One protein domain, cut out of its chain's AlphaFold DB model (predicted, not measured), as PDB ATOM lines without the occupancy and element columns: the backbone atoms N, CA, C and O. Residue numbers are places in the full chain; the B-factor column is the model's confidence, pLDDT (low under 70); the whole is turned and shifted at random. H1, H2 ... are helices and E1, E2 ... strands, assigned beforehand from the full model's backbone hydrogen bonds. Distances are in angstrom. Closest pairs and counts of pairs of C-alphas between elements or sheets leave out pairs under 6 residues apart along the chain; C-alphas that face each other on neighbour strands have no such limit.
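AT A GLANCE: This is residues 157 to 216 of the 775 residues of an uncharacterized protein of Sordaria macrospora (strain ATCC MYA-333 / DSM 997 / K(L3346) / K-hell) (UniProt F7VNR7). Picture a small three-strand sheet, E1, E2 and E3, at one end of the domain, with two helices leading away from it side by side as the unequal legs of a U: a short one, H1, and a long one, H2. Residues 200 to 216 of H2 stick out free past H1 as an arm, and this arm makes the length, while the rest is a small body spanning 25 by 21 by 21 A. The printed part has 60 residues with two named helices and three named strands, in the order H1, E1, E2, E3, H2; the sheet's order is E1, E2, E3, antiparallel throughout, and the class is mixed, helices and strands. The whole is only just extended, close to loose, with a radius of gyration of the C-alphas of 16.1 A, and its C-alphas span 50 by 22 by 21 A.

IN THESE COORDINATES: Begin at the sheet and look for its longest strand, E2, residues 179 to 184: find C-alpha 179 at (-50.264, 36.069, 49.201), from where the strand runs 16.2 A to C-alpha 184. Just before it in the chain is E1, residues 174 to 176, and just after it is E3, residues 187 to 190, 9.9 A from first to last C-alpha. Read on from E3 and H2 begins at once, residues 191 to 216, 37.6 A long; follow it to C-alpha 216 at (-38.022, 54.621, 12.084). Then go back to the first printed residue, with C-alpha 157 at (-38.431, 39.056, 37.218), where H1, residues 157 to 169, begins and runs 18.4 A.

HOW THE PARTS SIT: Look first at the sheet, where E1, E2 and E3 form a meander, each strand the antiparallel neighbour of the one before. E2 is the inner strand, and E1 and E3 are the edge strands, apart from each other. The pairing along E2 is staggered: its residues 179 to 181 pair with E1, and its residues 181 to 184 with E3. In the hairpin of E1 and E2, whose directions stand at 129 degrees, N 179 is 3.0 A from O 176, within hydrogen-bond range. In the hairpin of E2 and E3, at 151 degrees, you will find N 184 and O 187 2.9 A apart and N 182 and O 189 3.0 A apart, both within that range; the C-alphas of Ser 183 and Ser 188 face each other at 4.3 A. Step outward to H2, which is on the sheet but only grazes it with its residues 191 to 192; the closest C-alphas of E2 and H2 are those of Thr 181 and Leu 191, 5.9 A apart. H1 is only just on the sheet, with 5 pairs of C-alphas within 10 A, and only grazes it with its residues 164 to 168. Now compare the helices: H1 and H2 run opposite ways at a shallow tilt of 10 degrees. They are close but not clearly touching, their closest C-alphas being those of Val 157 and Leu 195, 8.0 A apart. In H1 and H2 every O i to N i+4 pair is within hydrogen-bond range.

THE WHOLE: The two C-alphas farthest apart are those of Gly 171 and Gln 216, at 50.5 A. The printed part has no cut, and its four links, H1 to E1, E1 to E2, E2 to E3 and E3 to H2, are tight. Read the B-factor column for the model's confidence: the mean pLDDT of the printed part is 73.9, and 22 residues are under 70, namely residues 157 to 161 and 173 to 189. H2 has a mean pLDDT of 88, while E1 has 55.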
ATOM      1  N   VAL A 157     -37.222  39.665  36.623       56.06
ATOM      2  CA  VAL A 157     -38.431  39.056  37.218       56.06
ATOM      3  C   VAL A 157     -38.167  37.609  37.663       56.06
ATOM      4  O   VAL A 157     -38.684  37.181  38.693       56.06
ATOM      5  N   GLN A 158     -37.313  36.872  36.944       63.19
ATOM      6  CA  GLN A 158     -36.942  35.495  37.277       63.19
ATOM      7  C   GLN A 158     -35.984  35.415  38.479       63.19
ATOM      8  O   GLN A 158     -36.258  34.650  39.403       63.19
ATOM      9  N   GLU A 159     -34.929  36.244  38.531       63.56
ATOM     10  CA  GLU A 159     -34.069  36.369  39.727       63.56
ATOM     11  C   GLU A 159     -34.887  36.819  40.952       63.56
ATOM     12  O   GLU A 159     -34.678  36.311  42.051       63.56
ATOM     13  N   THR A 160     -35.860  37.724  40.766       68.75
ATOM     14  CA  THR A 160     -36.755  38.196  41.838       68.75
ATOM     15  C   THR A 160     -37.616  37.049  42.371       68.75
ATOM     16  O   THR A 160     -37.599  36.795  43.570       68.75
ATOM     17  N   LYS A 161     -38.297  36.287  41.498       65.12
ATOM     18  CA  LYS A 161     -39.081  35.105  41.908       65.12
ATOM     19  C   LYS A 161     -38.222  34.049  42.614       65.12
ATOM     20  O   LYS A 161     -38.663  33.477  43.607       65.12
ATOM     21  N   GLN A 162     -36.989  33.819  42.153       73.88
ATOM     22  CA  GLN A 162     -36.060  32.884  42.799       73.88
ATOM     23  C   GLN A 162     -35.581  33.386  44.175       73.88
ATOM     24  O   GLN A 162     -35.409  32.586  45.093       73.88
ATOM     25  N   ALA A 163     -35.398  34.700  44.344       70.25
ATOM     26  CA  ALA A 163     -35.092  35.307  45.637       70.25
ATOM     27  C   ALA A 163     -36.283  35.209  46.607       70.25
ATOM     28  O   ALA A 163     -36.087  34.804  47.750       70.25
ATOM     29  N   THR A 164     -37.511  35.489  46.154       70.88
ATOM     30  CA  THR A 164     -38.738  35.303  46.953       70.88
ATOM     31  C   THR A 164     -38.895  33.848  47.403       70.88
ATOM     32  O   THR A 164     -39.140  33.612  48.581       70.88
ATOM     33  N   GLY A 165     -38.665  32.872  46.513       78.69
ATOM     34  CA  GLY A 165     -38.675  31.447  46.868       78.69
ATOM     35  C   GLY A 165     -37.686  31.112  47.990       78.69
ATOM     36  O   GLY A 165     -38.079  30.558  49.010       78.69
ATOM     37  N   ARG A 166     -36.431  31.564  47.870       75.81
ATOM     38  CA  ARG A 166     -35.404  31.371  48.913       75.81
ATOM     39  C   ARG A 166     -35.723  32.079  50.233       75.81
ATOM     40  O   ARG A 166     -35.345  31.593  51.291       75.81
ATOM     41  N   LEU A 167     -36.413  33.219  50.201       71.38
ATOM     42  CA  LEU A 167     -36.858  33.907  51.418       71.38
ATOM     43  C   LEU A 167     -38.030  33.179  52.099       71.38
ATOM     44  O   LEU A 167     -38.105  33.191  53.328       71.38
ATOM     45  N   ALA A 168     -38.889  32.493  51.338       71.75
ATOM     46  CA  ALA A 168     -39.899  31.586  51.886       71.75
ATOM     47  C   ALA A 168     -39.262  30.312  52.478       71.75
ATOM     48  O   ALA A 168     -39.592  29.941  53.601       71.75
ATOM     49  N   GLU A 169     -38.291  29.699  51.789       75.25
ATOM     50  CA  GLU A 169     -37.499  28.557  52.294       75.25
ATOM     51  C   GLU A 169     -36.774  28.879  53.618       75.25
ATOM     52  O   GLU A 169     -36.628  28.012  54.476       75.25
ATOM     53  N   LEU A 170     -36.351  30.133  53.806       78.12
ATOM     54  CA  LEU A 170     -35.719  30.630  55.035       78.12
ATOM     55  C   LEU A 170     -36.716  31.066  56.129       78.12
ATOM     56  O   LEU A 170     -36.286  31.556  57.173       78.12
ATOM     57  N   GLY A 171     -38.030  30.935  55.909       75.38
ATOM     58  CA  GLY A 171     -39.063  31.358  56.865       75.38
ATOM     59  C   GLY A 171     -39.158  32.877  57.076       75.38
ATOM     60  O   GLY A 171     -39.754  33.325  58.052       75.38
ATOM     61  N   LEU A 172     -38.569  33.677  56.179       71.19
ATOM     62  CA  LEU A 172     -38.561  35.146  56.236       71.19
ATOM     63  C   LEU A 172     -39.774  35.783  55.534       71.19
ATOM     64  O   LEU A 172     -39.919  37.004  55.543       71.19
ATOM     65  N   LEU A 173     -40.643  34.964  54.938       62.56
ATOM     66  CA  LEU A 173     -41.941  35.359  54.398       62.56
ATOM     67  C   LEU A 173     -43.038  34.573  55.115       62.56
ATOM     68  O   LEU A 173     -42.998  33.344  55.146       62.56
ATOM     69  N   VAL A 174     -44.028  35.279  55.664       62.62
ATOM     70  CA  VAL A 174     -45.208  34.656  56.276       62.62
ATOM     71  C   VAL A 174     -46.283  34.496  55.195       62.62
ATOM     72  O   VAL A 174     -46.717  35.507  54.642       62.62
ATOM     73  N   PRO A 175     -46.731  33.270  54.868       46.75
ATOM     74  CA  PRO A 175     -47.820  33.076  53.920       46.75
ATOM     75  C   PRO A 175     -49.153  33.455  54.577       46.75
ATOM     76  O   PRO A 175     -49.663  32.729  55.432       46.75
ATOM     77  N   VAL A 176     -49.736  34.582  54.166       55.62
ATOM     78  CA  VAL A 176     -51.068  35.013  54.616       55.62
ATOM     79  C   VAL A 176     -52.048  34.810  53.466       55.62
ATOM     80  O   VAL A 176     -51.960  35.481  52.441       55.62
ATOM     81  N   SER A 177     -52.954  33.838  53.626       46.91
ATOM     82  CA  SER A 177     -54.063  33.550  52.699       46.91
ATOM     83  C   SER A 177     -53.679  33.574  51.208       46.91
ATOM     84  O   SER A 177     -54.317  34.251  50.411       46.91
ATOM     85  N   GLY A 178     -52.614  32.855  50.836       56.19
ATOM     86  CA  GLY A 178     -52.158  32.712  49.445       56.19
ATOM     87  C   GLY A 178     -51.222  33.811  48.927       56.19
ATOM     88  O   GLY A 178     -50.563  33.592  47.913       56.19
ATOM     89  N   HIS A 179     -51.088  34.937  49.632       53.91
ATOM     90  CA  HIS A 179     -50.264  36.069  49.201       53.91
ATOM     91  C   HIS A 179     -48.997  36.223  50.054       53.91
ATOM     92  O   HIS A 179     -48.981  35.947  51.258       53.91
ATOM     93  N   TYR A 180     -47.926  36.707  49.423       66.75
ATOM     94  CA  TYR A 180     -46.675  37.055  50.098       66.75
ATOM     95  C   TYR A 180     -46.658  38.550  50.427       66.75
ATOM     96  O   TYR A 180     -46.621  39.394  49.527       66.75
ATOM     97  N   THR A 181     -46.637  38.877  51.716       58.34
ATOM     98  CA  THR A 181     -46.386  40.234  52.213       58.34
ATOM     99  C   THR A 181     -44.976  40.333  52.789       58.34
ATOM    100  O   THR A 181     -44.454  39.394  53.391       58.34
ATOM    101  N   VAL A 182     -44.344  41.490  52.597       60.69
ATOM    102  CA  VAL A 182     -43.079  41.849  53.246       60.69
ATOM    103  C   VAL A 182     -43.342  43.061  54.123       60.69
ATOM    104  O   VAL A 182     -43.745  44.109  53.621       60.69
ATOM    105  N   SER A 183     -43.118  42.918  55.430       44.56
ATOM    106  CA  SER A 183     -43.172  44.050  56.353       44.56
ATOM    107  C   SER A 183     -41.794  44.689  56.486       44.56
ATOM    108  O   SER A 183     -40.821  44.020  56.845       44.56
ATOM    109  N   LEU A 184     -41.708  45.986  56.200       50.34
ATOM    110  CA  LEU A 184     -40.514  46.807  56.384       50.34
ATOM    111  C   LEU A 184     -40.908  48.038  57.197       50.34
ATOM    112  O   LEU A 184     -41.852  48.740  56.860       50.34
ATOM    113  N   ASN A 185     -40.198  48.285  58.300       50.38
ATOM    114  CA  ASN A 185     -40.445  49.403  59.224       50.38
ATOM    115  C   ASN A 185     -41.875  49.496  59.813       50.38
ATOM    116  O   ASN A 185     -42.217  50.512  60.410       50.38
ATOM    117  N   GLY A 186     -42.685  48.435  59.702       59.94
ATOM    118  CA  GLY A 186     -44.084  48.397  60.148       59.94
ATOM    119  C   GLY A 186     -45.112  48.591  59.029       59.94
ATOM    120  O   GLY A 186     -46.288  48.310  59.244       59.94
ATOM    121  N   GLU A 187     -44.685  48.984  57.828       44.59
ATOM    122  CA  GLU A 187     -45.533  49.003  56.634       44.59
ATOM    123  C   GLU A 187     -45.497  47.631  55.950       44.59
ATOM    124  O   GLU A 187     -44.437  47.012  55.831       44.59
ATOM    125  N   SER A 188     -46.659  47.135  55.521       56.66
ATOM    126  CA  SER A 188     -46.810  45.828  54.870       56.66
ATOM    127  C   SER A 188     -47.000  46.013  53.370       56.66
ATOM    128  O   SER A 188     -48.050  46.475  52.934       56.66
ATOM    129  N   VAL A 189     -46.000  45.632  52.577       56.59
ATOM    130  CA  VAL A 189     -46.048  45.736  51.113       56.59
ATOM    131  C   VAL A 189     -46.473  44.395  50.515       56.59
ATOM    132  O   VAL A 189     -45.848  43.359  50.774       56.59
ATOM    133  N   HIS A 190     -47.522  44.411  49.692       75.69
ATOM    134  CA  HIS A 190     -47.962  43.250  48.920       75.69
ATOM    135  C   HIS A 190     -47.023  43.043  47.722       75.69
ATOM    136  O   HIS A 190     -46.946  43.877  46.818       75.69
ATOM    137  N   LEU A 191     -46.286  41.924  47.698       72.81
ATOM    138  CA  LEU A 191     -45.279  41.685  46.651       72.81
ATOM    139  C   LEU A 191     -45.899  41.534  45.251       72.81
ATOM    140  O   LEU A 191     -45.235  41.771  44.244       72.81
ATOM    141  N   GLU A 192     -47.155  41.101  45.199       76.19
ATOM    142  CA  GLU A 192     -47.878  40.780  43.971       76.19
ATOM    143  C   GLU A 192     -48.292  42.034  43.193       76.19
ATOM    144  O   GLU A 192     -48.041  42.103  41.992       76.19
ATOM    145  N   GLU A 193     -48.781  43.072  43.878       71.88
ATOM    146  CA  GLU A 193     -49.091  44.379  43.278       71.88
ATOM    147  C   GLU A 193     -47.838  45.003  42.643       71.88
ATOM    148  O   GLU A 193     -47.857  45.436  41.489       71.88
ATOM    149  N   GLY A 194     -46.704  44.959  43.354       78.12
ATOM    150  CA  GLY A 194     -45.414  45.430  42.843       78.12
ATOM    151  C   GLY A 194     -44.891  44.621  41.648       78.12
ATOM    152  O   GLY A 194     -44.233  45.176  40.764       78.12
ATOM    153  N   LEU A 195     -45.197  43.321  41.572       81.62
ATOM    154  CA  LEU A 195     -44.877  42.487  40.409       81.62
ATOM    155  C   LEU A 195     -45.813  42.765  39.224       81.62
ATOM    156  O   LEU A 195     -45.328  42.839  38.095       81.62
ATOM    157  N   GLN A 196     -47.109  42.967  39.466       82.69
ATOM    158  CA  GLN A 196     -48.111  43.269  38.440       82.69
ATOM    159  C   GLN A 196     -47.882  44.656  37.822       82.69
ATOM    160  O   GLN A 196     -47.785  44.772  36.599       82.69
ATOM    161  N   ALA A 197     -47.673  45.692  38.642       75.94
ATOM    162  CA  ALA A 197     -47.310  47.030  38.172       75.94
ATOM    163  C   ALA A 197     -46.022  47.005  37.329       75.94
ATOM    164  O   ALA A 197     -45.942  47.618  36.265       75.94
ATOM    165  N   ARG A 198     -45.021  46.212  37.745       80.06
ATOM    166  CA  ARG A 198     -43.769  46.036  36.995       80.06
ATOM    167  C   ARG A 198     -43.943  45.221  35.706       80.06
ATOM    168  O   ARG A 198     -43.156  45.404  34.780       80.06
ATOM    169  N   GLN A 199     -44.943  44.343  35.607       88.19
ATOM    170  CA  GLN A 199     -45.309  43.679  34.348       88.19
ATOM    171  C   GLN A 199     -45.961  44.663  33.370       88.19
ATOM    172  O   GLN A 199     -45.508  44.738  32.227       88.19
ATOM    173  N   ILE A 200     -46.936  45.454  33.832       89.12
ATOM    174  CA  ILE A 200     -47.612  46.495  33.036       89.12
ATOM    175  C   ILE A 200     -46.582  47.493  32.491       89.12
ATOM    176  O   ILE A 200     -46.487  47.675  31.280       89.12
ATOM    177  N   TRP A 201     -45.711  48.026  33.354       84.31
ATOM    178  CA  TRP A 201     -44.634  48.938  32.957       84.31
ATOM    179  C   TRP A 201     -43.712  48.357  31.872       84.31
ATOM    180  O   TRP A 201     -43.361  49.037  30.910       84.31
ATOM    181  N   ASN A 202     -43.317  47.082  31.988       90.50
ATOM    182  CA  ASN A 202     -42.493  46.438  30.959       90.50
ATOM    183  C   ASN A 202     -43.252  46.296  29.625       90.50
ATOM    184  O   ASN A 202     -42.653  46.494  28.568       90.50
ATOM    185  N   GLN A 203     -44.552  45.988  29.669       92.69
ATOM    186  CA  GLN A 203     -45.407  45.861  28.486       92.69
ATOM    187  C   GLN A 203     -45.591  47.205  27.764       92.69
ATOM    188  O   GLN A 203     -45.453  47.263  26.540       92.69
ATOM    189  N   GLU A 204     -45.826  48.291  28.501       91.56
ATOM    190  CA  GLU A 204     -45.881  49.656  27.960       91.56
ATOM    191  C   GLU A 204     -44.543  50.070  27.338       91.56
ATOM    192  O   GLU A 204     -44.494  50.578  26.216       91.56
ATOM    193  N   LEU A 205     -43.433  49.795  28.024       90.81
ATOM    194  CA  LEU A 205     -42.096  50.163  27.563       90.81
ATOM    195  C   LEU A 205     -41.698  49.375  26.296       90.81
ATOM    196  O   LEU A 205     -41.074  49.936  25.390       90.81
ATOM    197  N   ASP A 206     -42.127  48.116  26.157       93.56
ATOM    198  CA  ASP A 206     -41.998  47.366  24.902       93.56
ATOM    199  C   ASP A 206     -42.951  47.845  23.796       93.56
ATOM    200  O   ASP A 206     -42.535  47.880  22.631       93.56
ATOM    201  N   ALA A 207     -44.162  48.310  24.116       94.00
ATOM    202  CA  ALA A 207     -45.041  48.967  23.144       94.00
ATOM    203  C   ALA A 207     -44.420  50.275  22.608       94.00
ATOM    204  O   ALA A 207     -44.380  50.487  21.392       94.00
ATOM    205  N   VAL A 208     -43.818  51.100  23.474       94.50
ATOM    206  CA  VAL A 208     -43.058  52.303  23.076       94.50
ATOM    207  C   VAL A 208     -41.874  51.937  22.170       94.50
ATOM    208  O   VAL A 208     -41.689  52.552  21.115       94.50
ATOM    209  N   ARG A 209     -41.111  50.883  22.499       96.06
ATOM    210  CA  ARG A 209     -40.027  50.360  21.638       96.06
ATOM    211  C   ARG A 209     -40.525  49.827  20.290       96.06
ATOM    212  O   ARG A 209     -39.749  49.792  19.333       96.06
ATOM    213  N   GLN A 210     -41.764  49.347  20.190       95.88
ATOM    214  CA  GLN A 210     -42.367  48.932  18.918       95.88
ATOM    215  C   GLN A 210     -42.806  50.151  18.094       95.88
ATOM    216  O   GLN A 210     -42.403  50.266  16.937       95.88
ATOM    217  N   ALA A 211     -43.511  51.110  18.701       95.12
ATOM    218  CA  ALA A 211     -43.919  52.356  18.049       95.12
ATOM    219  C   ALA A 211     -42.716  53.178  17.540       95.12
ATOM    220  O   ALA A 211     -42.750  53.723  16.435       95.12
ATOM    221  N   GLN A 212     -41.609  53.218  18.293       95.38
ATOM    222  CA  GLN A 212     -40.370  53.868  17.854       95.38
ATOM    223  C   GLN A 212     -39.752  53.173  16.629       95.38
ATOM    224  O   GLN A 212     -39.338  53.853  15.689       95.38
ATOM    225  N   ARG A 213     -39.736  51.831  16.596       97.00
ATOM    226  CA  ARG A 213     -39.264  51.056  15.433       97.00
ATOM    227  C   ARG A 213     -40.157  51.258  14.205       97.00
ATOM    228  O   ARG A 213     -39.630  51.441  13.112       97.00
ATOM    229  N   GLN A 214     -41.477  51.317  14.381       96.31
ATOM    230  CA  GLN A 214     -42.419  51.637  13.300       96.31
ATOM    231  C   GLN A 214     -42.185  53.049  12.740       96.31
ATOM    232  O   GLN A 214     -42.100  53.210  11.524       96.31
ATOM    233  N   ARG A 215     -41.986  54.065  13.595       95.44
ATOM    234  CA  ARG A 215     -41.637  55.429  13.148       95.44
ATOM    235  C   ARG A 215     -40.314  55.472  12.377       95.44
ATOM    236  O   ARG A 215     -40.238  56.148  11.357       95.44
ATOM    237  N   GLN A 216     -39.295  54.727  12.812       95.06
ATOM    238  CA  GLN A 216     -38.022  54.621  12.084       95.06
ATOM    239  C   GLN A 216     -38.187  53.936  10.716       95.06
ATOM    240  O   GLN A 216     -37.605  54.392   9.737       95.06
TER     241      GLN A 216